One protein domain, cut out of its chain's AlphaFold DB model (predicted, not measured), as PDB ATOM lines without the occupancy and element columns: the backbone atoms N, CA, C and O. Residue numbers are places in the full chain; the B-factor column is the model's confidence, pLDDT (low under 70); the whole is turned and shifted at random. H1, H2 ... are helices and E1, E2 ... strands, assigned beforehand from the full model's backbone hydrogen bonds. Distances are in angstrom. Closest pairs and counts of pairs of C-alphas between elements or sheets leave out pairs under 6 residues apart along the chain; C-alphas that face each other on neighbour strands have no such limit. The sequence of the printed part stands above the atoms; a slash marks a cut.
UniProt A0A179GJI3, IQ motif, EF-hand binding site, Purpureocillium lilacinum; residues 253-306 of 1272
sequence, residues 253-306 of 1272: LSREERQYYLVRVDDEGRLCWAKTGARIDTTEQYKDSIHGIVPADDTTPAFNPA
ATOM      1  N   LEU A 253      -7.825 -37.279 336.110       82.25
ATOM      2  CA  LEU A 253      -8.410 -38.626 336.130       82.25
ATOM      3  C   LEU A 253      -7.378 -39.747 336.363       82.25
ATOM      4  O   LEU A 253      -6.275 -39.737 335.801       82.25
ATOM      5  N   SER A 254      -7.785 -40.766 337.124       80.06
ATOM      6  CA  SER A 254      -7.076 -42.031 337.339       80.06
ATOM      7  C   SER A 254      -6.982 -42.892 336.062       80.06
ATOM      8  O   SER A 254      -7.549 -42.577 335.010       80.06
ATOM      9  N   ARG A 255      -6.240 -44.010 336.138       79.94
ATOM     10  CA  ARG A 255      -6.149 -44.994 335.042       79.94
ATOM     11  C   ARG A 255      -7.485 -45.709 334.795       79.94
ATOM     12  O   ARG A 255      -7.768 -46.047 333.646       79.94
ATOM     13  N   GLU A 256      -8.273 -45.942 335.843       83.88
ATOM     14  CA  GLU A 256      -9.622 -46.500 335.728       83.88
ATOM     15  C   GLU A 256     -10.613 -45.432 335.264       83.88
ATOM     16  O   GLU A 256     -11.265 -45.630 334.244       83.88
ATOM     17  N   GLU A 257     -10.658 -44.265 335.921       85.25
ATOM     18  CA  GLU A 257     -11.607 -43.191 335.583       85.25
ATOM     19  C   GLU A 257     -11.529 -42.797 334.103       85.25
ATOM     20  O   GLU A 257     -12.558 -42.604 333.464       85.25
ATOM     21  N   ARG A 258     -10.317 -42.743 333.528       86.62
ATOM     22  CA  ARG A 258     -10.086 -42.437 332.105       86.62
ATOM     23  C   ARG A 258     -10.881 -43.330 331.145       86.62
ATOM     24  O   ARG A 258     -11.205 -42.877 330.050       86.62
ATOM     25  N   GLN A 259     -11.201 -44.566 331.525       85.19
ATOM     26  CA  GLN A 259     -11.951 -45.503 330.682       85.19
ATOM     27  C   GLN A 259     -13.381 -44.999 330.424       85.19
ATOM     28  O   GLN A 259     -13.889 -45.148 329.315       85.19
ATOM     29  N   TYR A 260     -13.988 -44.300 331.390       84.56
ATOM     30  CA  TYR A 260     -15.330 -43.723 331.259       84.56
ATOM     31  C   TYR A 260     -15.419 -42.523 330.299       84.56
ATOM     32  O   TYR A 260     -16.520 -42.167 329.878       84.56
ATOM     33  N   TYR A 261     -14.279 -41.927 329.937       86.88
ATOM     34  CA  TYR A 261     -14.157 -40.804 328.994       86.88
ATOM     35  C   TYR A 261     -13.393 -41.209 327.726       86.88
ATOM     36  O   TYR A 261     -12.965 -40.347 326.959       86.88
ATOM     37  N   LEU A 262     -13.156 -42.508 327.513       88.31
ATOM     38  CA  LEU A 262     -12.451 -42.981 326.330       88.31
ATOM     39  C   LEU A 262     -13.299 -42.707 325.080       88.31
ATOM     40  O   LEU A 262     -14.500 -42.983 325.046       88.31
ATOM     41  N   VAL A 263     -12.652 -42.180 324.046       89.69
ATOM     42  CA  VAL A 263     -13.267 -41.796 322.772       89.69
ATOM     43  C   VAL A 263     -12.671 -42.648 321.659       89.69
ATOM     44  O   VAL A 263     -11.465 -42.900 321.646       89.69
ATOM     45  N   ARG A 264     -13.509 -43.077 320.718       89.88
ATOM     46  CA  ARG A 264     -13.101 -43.687 319.448       89.88
ATOM     47  C   ARG A 264     -13.495 -42.771 318.293       89.88
ATOM     48  O   ARG A 264     -14.379 -41.926 318.441       89.88
ATOM     49  N   VAL A 265     -12.824 -42.947 317.161       92.19
ATOM     50  CA  VAL A 265     -13.210 -42.332 315.890       92.19
ATOM     51  C   VAL A 265     -13.975 -43.384 315.082       92.19
ATOM     52  O   VAL A 265     -13.486 -44.507 314.961       92.19
ATOM     53  N   ASP A 266     -15.169 -43.040 314.595       88.31
ATOM     54  CA  ASP A 266     -15.942 -43.830 313.623       88.31
ATOM     55  C   ASP A 266     -15.201 -43.908 312.276       88.31
ATOM     56  O   ASP A 266     -14.441 -43.002 311.933       88.31
ATOM     57  N   ASP A 267     -15.546 -44.883 311.432       87.38
ATOM     58  CA  ASP A 267     -15.097 -44.931 310.028       87.38
ATOM     59  C   ASP A 267     -15.536 -43.684 309.224       87.38
ATOM     60  O   ASP A 267     -14.874 -43.266 308.277       87.38
ATOM     61  N   GLU A 268     -16.617 -43.020 309.653       86.19
ATOM     62  CA  GLU A 268     -17.085 -41.725 309.135       86.19
ATOM     63  C   GLU A 268     -16.380 -40.503 309.781       86.19
ATOM     64  O   GLU A 268     -16.872 -39.377 309.700       86.19
ATOM     65  N   GLY A 269     -15.253 -40.697 310.476       88.56
ATOM     66  CA  GLY A 269     -14.397 -39.626 311.008       88.56
ATOM     67  C   GLY A 269     -14.941 -38.871 312.231       88.56
ATOM     68  O   GLY A 269     -14.403 -37.824 312.599       88.56
ATOM     69  N   ARG A 270     -16.010 -39.362 312.870       87.25
ATOM     70  CA  ARG A 270     -16.672 -38.705 314.016       87.25
ATOM     71  C   ARG A 270     -16.209 -39.256 315.356       87.25
ATOM     72  O   ARG A 270     -15.808 -40.407 315.448       87.25
ATOM     73  N   LEU A 271     -16.335 -38.449 316.407       90.31
ATOM     74  CA  LEU A 271     -16.024 -38.853 317.777       90.31
ATOM     75  C   LEU A 271     -17.222 -39.550 318.438       90.31
ATOM     76  O   LEU A 271     -18.306 -38.966 318.516       90.31
ATOM     77  N   CYS A 272     -16.997 -40.748 318.975       88.31
ATOM     78  CA  CYS A 272     -17.992 -41.550 319.691       88.31
ATOM     79  C   CYS A 272     -17.441 -42.066 321.030       88.31
ATOM     80  O   CYS A 272     -16.263 -42.415 321.153       88.31
ATOM     81  N   TRP A 273     -18.297 -42.134 322.051       87.38
ATOM     82  CA  TRP A 273     -17.943 -42.640 323.378       87.38
ATOM     83  C   TRP A 273     -17.654 -44.140 323.330       87.38
ATOM     84  O   TRP A 273     -18.539 -44.936 323.023       87.38
ATOM     85  N   ALA A 274     -16.450 -44.562 323.720       85.06
ATOM     86  CA  ALA A 274     -16.057 -45.972 323.688       85.06
ATOM     87  C   ALA A 274     -16.922 -46.867 324.597       85.06
ATOM     88  O   ALA A 274     -17.056 -48.056 324.322       85.06
ATOM     89  N   LYS A 275     -17.527 -46.294 325.650       81.88
ATOM     90  CA  LYS A 275     -18.427 -46.990 326.585       81.88
ATOM     91  C   LYS A 275     -19.866 -47.192 326.079       81.88
ATOM     92  O   LYS A 275     -20.593 -47.982 326.669       81.88
ATOM     93  N   THR A 276     -20.295 -46.483 325.030       81.94
ATOM     94  CA  THR A 276     -21.714 -46.457 324.601       81.94
ATOM     95  C   THR A 276     -21.895 -46.574 323.084       81.94
ATOM     96  O   THR A 276     -22.999 -46.830 322.622       81.94
ATOM     97  N   GLY A 277     -20.854 -46.337 322.280       81.25
ATOM     98  CA  GLY A 277     -20.950 -46.213 320.818       81.25
ATOM     99  C   GLY A 277     -21.656 -44.934 320.337       81.25
ATOM    100  O   GLY A 277     -21.554 -44.580 319.169       81.25
ATOM    101  N   ALA A 278     -22.342 -44.212 321.227       83.62
ATOM    102  CA  ALA A 278     -23.016 -42.957 320.921       83.62
ATOM    103  C   ALA A 278     -22.025 -41.841 320.550       83.62
ATOM    104  O   ALA A 278     -20.963 -41.701 321.165       83.62
ATOM    105  N   ARG A 279     -22.420 -41.012 319.578       85.00
ATOM    106  CA  ARG A 279     -21.687 -39.808 319.157       85.00
ATOM    107  C   ARG A 279     -21.522 -38.842 320.325       85.00
ATOM    108  O   ARG A 279     -22.428 -38.694 321.144       85.00
ATOM    109  N   ILE A 280     -20.377 -38.168 320.379       86.44
ATOM    110  CA  ILE A 280     -20.156 -37.090 321.343       86.44
ATOM    111  C   ILE A 280     -20.976 -35.876 320.918       86.44
ATOM    112  O   ILE A 280     -20.802 -35.357 319.815       86.44
ATOM    113  N   ASP A 281     -21.832 -35.418 321.823       82.69
ATOM    114  CA  ASP A 281     -22.506 -34.129 321.747       82.69
ATOM    115  C   ASP A 281     -21.929 -33.178 322.811       82.69
ATOM    116  O   ASP A 281     -21.346 -33.612 323.807       82.69
ATOM    117  N   THR A 282     -22.069 -31.874 322.585       80.81
ATOM    118  CA  THR A 282     -21.598 -30.803 323.476       80.81
ATOM    119  C   THR A 282     -22.751 -29.943 323.999       80.81
ATOM    120  O   THR A 282     -22.554 -28.766 324.303       80.81
ATOM    121  N   THR A 283     -23.968 -30.489 324.044       80.94
ATOM    122  CA  THR A 283     -25.131 -29.841 324.661       80.94
ATOM    123  C   THR A 283     -25.116 -29.976 326.184       80.94
ATOM    124  O   THR A 283     -24.521 -30.888 326.754       80.94
ATOM    125  N   GLU A 284     -25.851 -29.088 326.855       78.81
ATOM    126  CA  GLU A 284     -26.056 -29.090 328.314       78.81
ATOM    127  C   GLU A 284     -26.948 -30.259 328.801       78.81
ATOM    128  O   GLU A 284     -27.255 -30.363 329.984       78.81
ATOM    129  N   GLN A 285     -27.344 -31.170 327.900       80.25
ATOM    130  CA  GLN A 285     -28.130 -32.379 328.190       80.25
ATOM    131  C   GLN A 285     -27.302 -33.493 328.858       80.25
ATOM    132  O   GLN A 285     -27.826 -34.571 329.132       80.25
ATOM    133  N   TYR A 286     -26.018 -33.247 329.129       82.69
ATOM    134  CA  TYR A 286     -25.093 -34.189 329.752       82.69
ATOM    135  C   TYR A 286     -24.358 -33.537 330.929       82.69
ATOM    136  O   TYR A 286     -23.932 -32.384 330.856       82.69
ATOM    137  N   LYS A 287     -24.167 -34.301 332.007       82.75
ATOM    138  CA  LYS A 287     -23.464 -33.911 333.236       82.75
ATOM    139  C   LYS A 287     -22.231 -34.790 333.456       82.75
ATOM    140  O   LYS A 287     -22.229 -35.963 333.079       82.75
ATOM    141  N   ASP A 288     -21.188 -34.237 334.077       85.00
ATOM    142  CA  ASP A 288     -20.053 -35.046 334.538       85.00
ATOM    143  C   ASP A 288     -20.408 -35.794 335.827       85.00
ATOM    144  O   ASP A 288     -21.085 -35.259 336.709       85.00
ATOM    145  N   SER A 289     -19.938 -37.031 335.946       85.44
ATOM    146  CA  SER A 289     -20.243 -37.930 337.052       85.44
ATOM    147  C   SER A 289     -19.026 -38.786 337.434       85.44
ATOM    148  O   SER A 289     -17.917 -38.650 336.911       85.44
ATOM    149  N   ILE A 290     -19.217 -39.681 338.400       80.94
ATOM    150  CA  ILE A 290     -18.213 -40.663 338.826       80.94
ATOM    151  C   ILE A 290     -17.920 -41.633 337.668       80.94
ATOM    152  O   ILE A 290     -16.762 -41.930 337.382       80.94
ATOM    153  N   HIS A 291     -18.958 -42.023 336.921       79.69
ATOM    154  CA  HIS A 291     -18.890 -42.899 335.743       79.69
ATOM    155  C   HIS A 291     -18.706 -42.116 334.420       79.69
ATOM    156  O   HIS A 291     -19.174 -42.523 333.349       79.69
ATOM    157  N   GLY A 292     -18.017 -40.972 334.500       83.06
ATOM    158  CA  GLY A 292     -17.782 -40.034 333.400       83.06
ATOM    159  C   GLY A 292     -19.033 -39.275 332.967       83.06
ATOM    160  O   GLY A 292     -19.970 -39.118 333.745       83.06
ATOM    161  N   ILE A 293     -19.060 -38.822 331.712       84.94
ATOM    162  CA  ILE A 293     -20.174 -38.031 331.170       84.94
ATOM    163  C   ILE A 293     -21.418 -38.910 330.972       84.94
ATOM    164  O   ILE A 293     -21.336 -39.992 330.383       84.94
ATOM    165  N   VAL A 294     -22.557 -38.455 331.489       82.69
ATOM    166  CA  VAL A 294     -23.837 -39.181 331.588       82.69
ATOM    167  C   VAL A 294     -24.989 -38.199 331.277       82.69
ATOM    168  O   VAL A 294     -24.825 -37.008 331.550       82.69
ATOM    169  N   PRO A 295     -26.133 -38.618 330.696       83.25
ATOM    170  CA  PRO A 295     -27.276 -37.728 330.468       83.25
ATOM    171  C   PRO A 295     -27.771 -37.019 331.739       83.25
ATOM    172  O   PRO A 295     -27.667 -37.546 332.847       83.25
ATOM    173  N   ALA A 296     -28.338 -35.822 331.586       82.00
ATOM    174  CA  ALA A 296     -28.824 -35.006 332.698       82.00
ATOM    175  C   ALA A 296     -29.924 -35.708 333.518       82.00
ATOM    176  O   ALA A 296     -29.925 -35.590 334.746       82.00
ATOM    177  N   ASP A 297     -30.783 -36.486 332.855       81.25
ATOM    178  CA  ASP A 297     -31.937 -37.190 333.436       81.25
ATOM    179  C   ASP A 297     -31.579 -38.471 334.220       81.25
ATOM    180  O   ASP A 297     -32.427 -39.044 334.901       81.25
ATOM    181  N   ASP A 298     -30.330 -38.940 334.136       82.19
ATOM    182  CA  ASP A 298     -29.863 -40.145 334.832       82.19
ATOM    183  C   ASP A 298     -29.866 -39.944 336.361       82.19
ATOM    184  O   ASP A 298     -29.526 -38.869 336.859       82.19
ATOM    185  N   THR A 299     -30.199 -40.969 337.146       81.19
ATOM    186  CA  THR A 299     -30.203 -40.876 338.618       81.19
ATOM    187  C   THR A 299     -28.810 -40.748 339.244       81.19
ATOM    188  O   THR A 299     -28.695 -40.381 340.413       81.19
ATOM    189  N   THR A 300     -27.741 -41.033 338.497       79.06
ATOM    190  CA  THR A 300     -26.360 -40.921 338.975       79.06
ATOM    191  C   THR A 300     -26.030 -39.453 339.300       79.06
ATOM    192  O   THR A 300     -26.237 -38.573 338.453       79.06
ATOM    193  N   PRO A 301     -25.512 -39.138 340.506       78.38
ATOM    194  CA  PRO A 301     -25.222 -37.761 340.896       78.38
ATOM    195  C   PRO A 301     -24.130 -37.128 340.025       78.38
ATOM    196  O   PRO A 301     -23.229 -37.805 339.521       78.38
ATOM    197  N   ALA A 302     -24.191 -35.803 339.882       77.44
ATOM    198  CA  ALA A 302     -23.103 -35.035 339.289       77.44
ATOM    199  C   ALA A 302     -21.848 -35.113 340.178       77.44
ATOM    200  O   ALA A 302     -21.951 -35.147 341.408       77.44
ATOM    201  N   PHE A 303     -20.661 -35.135 339.570       74.94
ATOM    202  CA  PHE A 303     -19.404 -35.221 340.314       74.94
ATOM    203  C   PHE A 303     -19.191 -33.977 341.191       74.94
ATOM    204  O   PHE A 303     -19.087 -32.858 340.690       74.94
ATOM    205  N   ASN A 304     -19.081 -34.181 342.506       69.94
ATOM    206  CA  ASN A 304     -18.781 -33.126 343.469       69.94
ATOM    207  C   ASN A 304     -17.420 -33.401 344.140       69.94
ATOM    208  O   ASN A 304     -17.320 -34.342 344.934       69.94
ATOM    209  N   PRO A 305     -16.375 -32.585 343.893       62.19
ATOM    210  CA  PRO A 305     -15.047 -32.817 344.459       62.19
ATOM    211  C   PRO A 305     -15.012 -32.722 345.994       62.19
ATOM    212  O   PRO A 305     -14.163 -33.363 346.608       62.19
ATOM    213  N   ALA A 306     -15.934 -31.981 346.622       53.66
ATOM    214  CA  ALA A 306     -16.024 -31.892 348.081       53.66
ATOM    215  C   ALA A 306     -16.672 -33.137 348.715       53.66
ATOM    216  O   ALA A 306     -16.334 -33.499 349.843       53.66
TER     217      ALA A 306
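This is residues 253 to 306 of the 1272 residues of the protein "IQ motif, EF-hand binding site" of Purpureocillium lilacinum (UniProt A0A179GJI3). The model has little regular structure: two small, separate hairpins, E3 with E4 and E1 with E2, are joined by a long loop, residues 274 to 285, and the short helix H1 leads into E1 and packs on E4. The 54 printed residues are mixed, in order H1, E1, E2, E3, E4, with 19 in named elements; both sheets are antiparallel. The whole is only just compact, close to loose, with radius of gyration of the C-alphas 11.9 A, and only just elongated, spanning 40 by 26 by 15 A.

E3 is residues 286 to 289, 9.5 A; E4 is 292 to 295, 10.2 A, ending at C-alpha 295 (-27.276, -37.728, 330.468). E1 is 263 to 265, 6.9 A; E2 is 271 to 273, 7.0 A. H1 is 257 to 261, 7.5 A, starting at C-alpha 257 (-11.607, -43.191, 335.583).

Hairpin E3 and E4 has N 287 and O 294 within hydrogen-bond range, 2.8 A. The closest C-alphas of H1 and E4, Tyr 260 and Gly 292, are 4.9 A apart. Hairpin E1 and E2 has N 264 and O 272 within range, 2.9 A. E2 and E3 are apart. H1 has 0 of 1 O i to N i+4 pairs within range, but 2 of 2 O i to N i+3.

The C-alphas farthest apart, Asp 267 and Ala 306, are 40.2 A apart. The printed part has no cut; the link E2 to E3 is long. Residues 304 to 306 have pLDDT under 70.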